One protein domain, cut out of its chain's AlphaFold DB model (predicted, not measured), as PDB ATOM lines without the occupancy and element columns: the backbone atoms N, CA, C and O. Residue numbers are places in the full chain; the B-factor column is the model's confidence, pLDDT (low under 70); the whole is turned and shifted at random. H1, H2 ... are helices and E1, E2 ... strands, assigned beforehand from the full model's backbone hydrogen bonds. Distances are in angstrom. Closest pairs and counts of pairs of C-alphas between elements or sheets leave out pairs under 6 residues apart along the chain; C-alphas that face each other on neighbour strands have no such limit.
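Overview. This is residues 19 to 74 of the 75 residues of an uncharacterized protein of Methanobrevibacter sp (UniProt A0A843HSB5). A small sheet stands at one end; H1 starts beside one end of E3, H2 follows its other end, and residues 47 to 55 fold back to the sheet. The 56 printed residues hold, in order, E1, H1, E2, E3, H2; the class is mixed, the sheet E1 E3 E2 antiparallel. It is compact, radius of gyration of the C-alphas 10.8 A, spanning 27 by 21 by 18 A.

Arrangement. Start at E1, residues 28 to 32, antiparallel to E3, residues 61 to 65; N 29 and O 64 are 2.8 A apart. H1, residues 36 to 46, only grazes the sheet with residues 36 to 39. E2, residues 56 to 58, forms a hairpin with E3; N 56 and O 63 are 2.7 A apart. E1, H1, E2 make a split strand-helix-strand unit, E3 between its same-way strands, crossover right-handed. H2, residues 66 to 72, is apart from H1. Every O i to N i+4 pair in both helices is within hydrogen-bond range.

Along the chain. Find C-alpha 28 at (156.428, 235.347, 268.656); E1 runs 13.1 A, H1 15.4 A, E3 13.8 A. H2 ends at C-alpha 72, (147.131, 230.615, 257.503).

Size, cuts and confidence. The printed part has no cut. Confidence is under 70 at residues 19 to 25, 51 and 73 to 74.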
ATOM      1  N   ALA A  19     162.674 218.856 273.077       45.28
ATOM      2  CA  ALA A  19     162.682 220.298 272.934       45.28
ATOM      3  C   ALA A  19     163.127 220.663 271.510       45.28
ATOM      4  O   ALA A  19     164.320 220.750 271.221       45.28
ATOM      5  N   ILE A  20     162.151 220.896 270.632       51.56
ATOM      6  CA  ILE A  20     162.280 221.920 269.606       51.56
ATOM      7  C   ILE A  20     162.771 223.140 270.379       51.56
ATOM      8  O   ILE A  20     162.242 223.431 271.457       51.56
ATOM      9  N   ASP A  21     163.825 223.807 269.911       51.12
ATOM     10  CA  ASP A  21     164.359 225.001 270.582       51.12
ATOM     11  C   ASP A  21     163.405 226.188 270.340       51.12
ATOM     12  O   ASP A  21     163.730 227.198 269.712       51.12
ATOM     13  N   THR A  22     162.155 225.995 270.759       54.00
ATOM     14  CA  THR A  22     161.026 226.887 270.611       54.00
ATOM     15  C   THR A  22     161.122 227.941 271.684       54.00
ATOM     16  O   THR A  22     160.628 227.793 272.799       54.00
ATOM     17  N   ASN A  23     161.795 229.030 271.339       58.38
ATOM     18  CA  ASN A  23     161.813 230.208 272.180       58.38
ATOM     19  C   ASN A  23     160.544 231.009 271.892       58.38
ATOM     20  O   ASN A  23     160.341 231.484 270.775       58.38
ATOM     21  N   ARG A  24     159.692 231.139 272.911       59.81
ATOM     22  CA  ARG A  24     158.553 232.053 272.886       59.81
ATOM     23  C   ARG A  24     158.957 233.361 273.550       59.81
ATOM     24  O   ARG A  24     159.332 233.371 274.722       59.81
ATOM     25  N   ILE A  25     158.867 234.454 272.805       65.81
ATOM     26  CA  ILE A  25     159.011 235.808 273.343       65.81
ATOM     27  C   ILE A  25     157.695 236.518 273.040       65.81
ATOM     28  O   ILE A  25     157.387 236.784 271.885       65.81
ATOM     29  N   ASP A  26     156.897 236.769 274.079       72.38
ATOM     30  CA  ASP A  26     155.540 237.317 273.965       72.38
ATOM     31  C   ASP A  26     154.611 236.450 273.075       72.38
ATOM     32  O   ASP A  26     154.219 235.347 273.483       72.38
ATOM     33  N   ASP A  27     154.277 236.935 271.874       71.94
ATOM     34  CA  ASP A  27     153.417 236.277 270.872       71.94
ATOM     35  C   ASP A  27     154.204 235.722 269.668       71.94
ATOM     36  O   ASP A  27     153.604 235.170 268.741       71.94
ATOM     37  N   ASP A  28     155.534 235.847 269.695       78.38
ATOM     38  CA  ASP A  28     156.428 235.347 268.656       78.38
ATOM     39  C   ASP A  28     156.923 233.937 268.993       78.38
ATOM     40  O   ASP A  28     157.394 233.649 270.101       78.38
ATOM     41  N   PHE A  29     156.868 233.068 267.989       83.81
ATOM     42  CA  PHE A  29     157.389 231.711 268.005       83.81
ATOM     43  C   PHE A  29     158.653 231.629 267.163       83.81
ATOM     44  O   PHE A  29     158.675 232.078 266.017       83.81
ATOM     45  N   PHE A  30     159.687 230.997 267.708       85.88
ATOM     46  CA  PHE A  30     160.884 230.622 266.966       85.88
ATOM     47  C   PHE A  30     160.937 229.118 266.752       85.88
ATOM     48  O   PHE A  30     160.807 228.377 267.713       85.88
ATOM     49  N   ILE A  31     161.209 228.664 265.532       86.12
ATOM     50  CA  ILE A  31     161.578 227.273 265.250       86.12
ATOM     51  C   ILE A  31     163.009 227.268 264.727       86.12
ATOM     52  O   ILE A  31     163.310 227.891 263.705       86.12
ATOM     53  N   SER A  32     163.892 226.551 265.414       86.06
ATOM     54  CA  SER A  32     165.274 226.342 264.983       86.06
ATOM     55  C   SER A  32     165.336 225.671 263.608       86.06
ATOM     56  O   SER A  32     164.523 224.810 263.282       86.06
ATOM     57  N   GLN A  33     166.344 226.018 262.804       86.75
ATOM     58  CA  GLN A  33     166.566 225.440 261.471       86.75
ATOM     59  C   GLN A  33     166.716 223.910 261.473       86.75
ATOM     60  O   GLN A  33     166.524 223.286 260.435       86.75
ATOM     61  N   TYR A  34     167.096 223.320 262.611       85.75
ATOM     62  CA  TYR A  34     167.233 221.871 262.758       85.75
ATOM     63  C   TYR A  34     165.886 221.171 262.960       85.75
ATOM     64  O   TYR A  34     165.786 219.987 262.662       85.75
ATOM     65  N   ASP A  35     164.864 221.919 263.381       84.50
ATOM     66  CA  ASP A  35     163.555 221.397 263.780       84.50
ATOM     67  C   ASP A  35     162.437 221.809 262.801       84.50
ATOM     68  O   ASP A  35     161.278 221.450 262.987       84.50
ATOM     69  N   VAL A  36     162.756 222.566 261.738       83.75
ATOM     70  CA  VAL A  36     161.763 223.051 260.756       83.75
ATOM     71  C   VAL A  36     161.023 221.901 260.077       83.75
ATOM     72  O   VAL A  36     159.811 221.991 259.881       83.75
ATOM     73  N   ASP A  37     161.727 220.826 259.716       85.50
ATOM     74  CA  ASP A  37     161.109 219.671 259.056       85.50
ATOM     75  C   ASP A  37     160.147 218.935 259.999       85.50
ATOM     76  O   ASP A  37     159.037 218.576 259.593       85.50
ATOM     77  N   ASP A  38     160.536 218.773 261.265       85.62
ATOM     78  CA  ASP A  38     159.704 218.142 262.291       85.62
ATOM     79  C   ASP A  38     158.475 219.003 262.604       85.62
ATOM     80  O   ASP A  38     157.353 218.493 262.618       85.62
ATOM     81  N   PHE A  39     158.650 220.322 262.720       84.44
ATOM     82  CA  PHE A  39     157.549 221.273 262.858       84.44
ATOM     83  C   PHE A  39     156.573 221.212 261.672       84.44
ATOM     84  O   PHE A  39     155.358 221.160 261.869       84.44
ATOM     85  N   CYS A  40     157.068 221.155 260.431       82.62
ATOM     86  CA  CYS A  40     156.203 221.029 259.255       82.62
ATOM     87  C   CYS A  40     155.399 219.721 259.261       82.62
ATOM     88  O   CYS A  40     154.247 219.711 258.826       82.62
ATOM     89  N   ASN A  41     155.995 218.615 259.710       85.12
ATOM     90  CA  ASN A  41     155.299 217.332 259.803       85.12
ATOM     91  C   ASN A  41     154.234 217.353 260.899       85.12
ATOM     92  O   ASN A  41     153.105 216.949 260.644       85.12
ATOM     93  N   PHE A  42     154.562 217.903 262.065       82.81
ATOM     94  CA  PHE A  42     153.629 218.075 263.172       82.81
ATOM     95  C   PHE A  42     152.400 218.901 262.772       82.81
ATOM     96  O   PHE A  42     151.264 218.471 262.965       82.81
ATOM     97  N   ILE A  43     152.615 220.053 262.133       80.12
ATOM     98  CA  ILE A  43     151.519 220.904 261.661       80.12
ATOM     99  C   ILE A  43     150.617 220.153 260.676       80.12
ATOM    100  O   ILE A  43     149.402 220.260 260.779       80.12
ATOM    101  N   ARG A  44     151.177 219.338 259.771       79.88
ATOM    102  CA  ARG A  44     150.378 218.517 258.842       79.88
ATOM    103  C   ARG A  44     149.542 217.445 259.539       79.88
ATOM    104  O   ARG A  44     148.524 217.040 258.987       79.88
ATOM    105  N   GLU A  45     149.992 216.941 260.687       83.06
ATOM    106  CA  GLU A  45     149.258 215.939 261.465       83.06
ATOM    107  C   GLU A  45     148.103 216.564 262.252       83.06
ATOM    108  O   GLU A  45     147.022 215.977 262.308       83.06
ATOM    109  N   ILE A  46     148.321 217.747 262.830       78.38
ATOM    110  CA  ILE A  46     147.299 218.461 263.606       78.38
ATOM    111  C   ILE A  46     146.284 219.151 262.702       78.38
ATOM    112  O   ILE A  46     145.082 219.082 262.954       78.38
ATOM    113  N   ASP A  47     146.764 219.830 261.666       76.94
ATOM    114  CA  ASP A  47     145.939 220.640 260.786       76.94
ATOM    115  C   ASP A  47     146.412 220.536 259.325       76.94
ATOM    116  O   ASP A  47     147.215 221.347 258.850       76.94
ATOM    117  N   PRO A  48     145.924 219.525 258.584       75.69
ATOM    118  CA  PRO A  48     146.315 219.312 257.194       75.69
ATOM    119  C   PRO A  48     145.846 220.432 256.252       75.69
ATOM    120  O   PRO A  48     146.377 220.535 255.144       75.69
ATOM    121  N   ASP A  49     144.884 221.258 256.679       72.38
ATOM    122  CA  ASP A  49     144.340 222.373 255.900       72.38
ATOM    123  C   ASP A  49     145.137 223.675 256.111       72.38
ATOM    124  O   ASP A  49     144.860 224.685 255.465       72.38
ATOM    125  N   LEU A  50     146.172 223.671 256.961       74.75
ATOM    126  CA  LEU A  50     147.034 224.830 257.164       74.75
ATOM    127  C   LEU A  50     147.976 225.047 255.963       74.75
ATOM    128  O   LEU A  50     149.046 224.437 255.855       74.75
ATOM    129  N   ILE A  51     147.611 225.958 255.057       66.81
ATOM    130  CA  ILE A  51     148.375 226.219 253.829       66.81
ATOM    131  C   ILE A  51     149.222 227.488 253.983       66.81
ATOM    132  O   ILE A  51     148.843 228.583 253.580       66.81
ATOM    133  N   GLY A  52     150.438 227.303 254.503       75.19
ATOM    134  CA  GLY A  52     151.504 228.308 254.471       75.19
ATOM    135  C   GLY A  52     151.424 229.352 255.585       75.19
ATOM    136  O   GLY A  52     150.639 230.291 255.531       75.19
ATOM    137  N   ILE A  53     152.324 229.233 256.563       83.06
ATOM    138  CA  ILE A  53     152.482 230.208 257.647       83.06
ATOM    139  C   ILE A  53     153.431 231.309 257.181       83.06
ATOM    140  O   ILE A  53     154.569 231.045 256.775       83.06
ATOM    141  N   LYS A  54     152.976 232.561 257.249       86.69
ATOM    142  CA  LYS A  54     153.854 233.708 257.034       86.69
ATOM    143  C   LYS A  54     154.900 233.739 258.150       86.69
ATOM    144  O   LYS A  54     154.567 233.685 259.320       86.69
ATOM    145  N   CYS A  55     156.172 233.790 257.777       87.69
ATOM    146  CA  CYS A  55     157.273 233.755 258.732       87.69
ATOM    147  C   CYS A  55     158.460 234.595 258.251       87.69
ATOM    148  O   CYS A  55     158.617 234.888 257.061       87.69
ATOM    149  N   THR A  56     159.316 234.972 259.195       91.25
ATOM    150  CA  THR A  56     160.617 235.591 258.963       91.25
ATOM    151  C   THR A  56     161.698 234.521 259.040       91.25
ATOM    152  O   THR A  56     161.936 233.938 260.095       91.25
ATOM    153  N   VAL A  57     162.386 234.281 257.925       90.19
ATOM    154  CA  VAL A  57     163.506 233.333 257.867       90.19
ATOM    155  C   VAL A  57     164.799 234.030 258.284       90.19
ATOM    156  O   VAL A  57     165.145 235.094 257.769       90.19
ATOM    157  N   THR A  58     165.536 233.411 259.196       88.50
ATOM    158  CA  THR A  58     166.844 233.869 259.682       88.50
ATOM    159  C   THR A  58     167.907 232.802 259.422       88.50
ATOM    160  O   THR A  58     167.600 231.692 258.992       88.50
ATOM    161  N   SER A  59     169.177 233.103 259.700       86.62
ATOM    162  CA  SER A  59     170.275 232.138 259.538       86.62
ATOM    163  C   SER A  59     170.245 230.971 260.532       86.62
ATOM    164  O   SER A  59     171.086 230.087 260.429       86.62
ATOM    165  N   CYS A  60     169.361 231.002 261.530       85.56
ATOM    166  CA  CYS A  60     169.277 229.989 262.583       85.56
ATOM    167  C   CYS A  60     167.899 229.331 262.696       85.56
ATOM    168  O   CYS A  60     167.749 228.420 263.502       85.56
ATOM    169  N   GLY A  61     166.909 229.760 261.912       87.94
ATOM    170  CA  GLY A  61     165.545 229.252 262.013       87.94
ATOM    171  C   GLY A  61     164.507 230.219 261.464       87.94
ATOM    172  O   GLY A  61     164.841 231.184 260.769       87.94
ATOM    173  N   ILE A  62     163.248 229.972 261.799       89.31
ATOM    174  CA  ILE A  62     162.101 230.779 261.384       89.31
ATOM    175  C   ILE A  62     161.419 231.401 262.598       89.31
ATOM    176  O   ILE A  62     161.315 230.770 263.643       89.31
ATOM    177  N   TRP A  63     160.955 232.636 262.441       89.19
ATOM    178  CA  TRP A  63     160.103 233.327 263.404       89.19
ATOM    179  C   TRP A  63     158.720 233.553 262.802       89.19
ATOM    180  O   TRP A  63     158.630 233.963 261.646       89.19
ATOM    181  N   PHE A  64     157.656 233.333 263.556       87.50
ATOM    182  CA  PHE A  64     156.296 233.709 263.161       87.50
ATOM    183  C   PHE A  64     155.484 234.083 264.391       87.50
ATOM    184  O   PHE A  64     155.773 233.601 265.484       87.50
ATOM    185  N   ASP A  65     154.471 234.922 264.215       86.94
ATOM    186  CA  ASP A  65     153.579 235.289 265.309       86.94
ATOM    187  C   ASP A  65     152.316 234.402 265.334       86.94
ATOM    188  O   ASP A  65     152.002 233.668 264.386       86.94
ATOM    189  N   ILE A  66     151.566 234.447 266.437       80.00
ATOM    190  CA  ILE A  66     150.302 233.701 266.558       80.00
ATOM    191  C   ILE A  66     149.241 234.130 265.528       80.00
ATOM    192  O   ILE A  66     148.405 233.321 265.116       80.00
ATOM    193  N   ASN A  67     149.265 235.388 265.082       82.62
ATOM    194  CA  ASN A  67     148.325 235.910 264.093       82.62
ATOM    195  C   ASN A  67     148.643 235.379 262.686       82.62
ATOM    196  O   ASN A  67     147.721 235.161 261.901       82.62
ATOM    197  N   ASP A  68     149.914 235.130 262.362       84.44
ATOM    198  CA  ASP A  68     150.359 234.520 261.114       84.44
ATOM    199  C   ASP A  68     149.806 233.085 261.030       84.44
ATOM    200  O   ASP A  68     149.250 232.703 259.996       84.44
ATOM    201  N   LEU A  69     149.842 232.332 262.138       78.19
ATOM    202  CA  LEU A  69     149.195 231.017 262.277       78.19
ATOM    203  C   LEU A  69     147.676 231.089 262.057       78.19
ATOM    204  O   LEU A  69     147.125 230.325 261.263       78.19
ATOM    205  N   GLN A  70     146.992 232.033 262.712       76.00
ATOM    206  CA  GLN A  70     145.549 232.234 262.532       76.00
ATOM    207  C   GLN A  70     145.200 232.620 261.090       76.00
ATOM    208  O   GLN A  70     144.208 232.145 260.540       76.00
ATOM    209  N   SER A  71     146.024 233.453 260.453       78.94
ATOM    210  CA  SER A  71     145.814 233.878 259.070       78.94
ATOM    211  C   SER A  71     145.972 232.725 258.074       78.94
ATOM    212  O   SER A  71     145.227 232.669 257.099       78.94
ATOM    213  N   ALA A  72     146.877 231.780 258.348       76.75
ATOM    214  CA  ALA A  72     147.131 230.615 257.503       76.75
ATOM    215  C   ALA A  72     145.963 229.611 257.487       76.75
ATOM    216  O   ALA A  72     145.748 228.959 256.472       76.75
ATOM    217  N   ARG A  73     145.168 229.531 258.567       64.94
ATOM    218  CA  ARG A  73     143.928 228.722 258.626       64.94
ATOM    219  C   ARG A  73     142.783 229.269 257.763       64.94
ATOM    220  O   ARG A  73     141.794 228.576 257.544       64.94
ATOM    221  N   HIS A  74     142.853 230.534 257.352       59.34
ATOM    222  CA  HIS A  74     141.769 231.218 256.642       59.34
ATOM    223  C   HIS A  74     141.982 231.328 255.125       59.34
ATOM    224  O   HIS A  74     141.129 231.911 254.448       59.34
TER     225      HIS A  74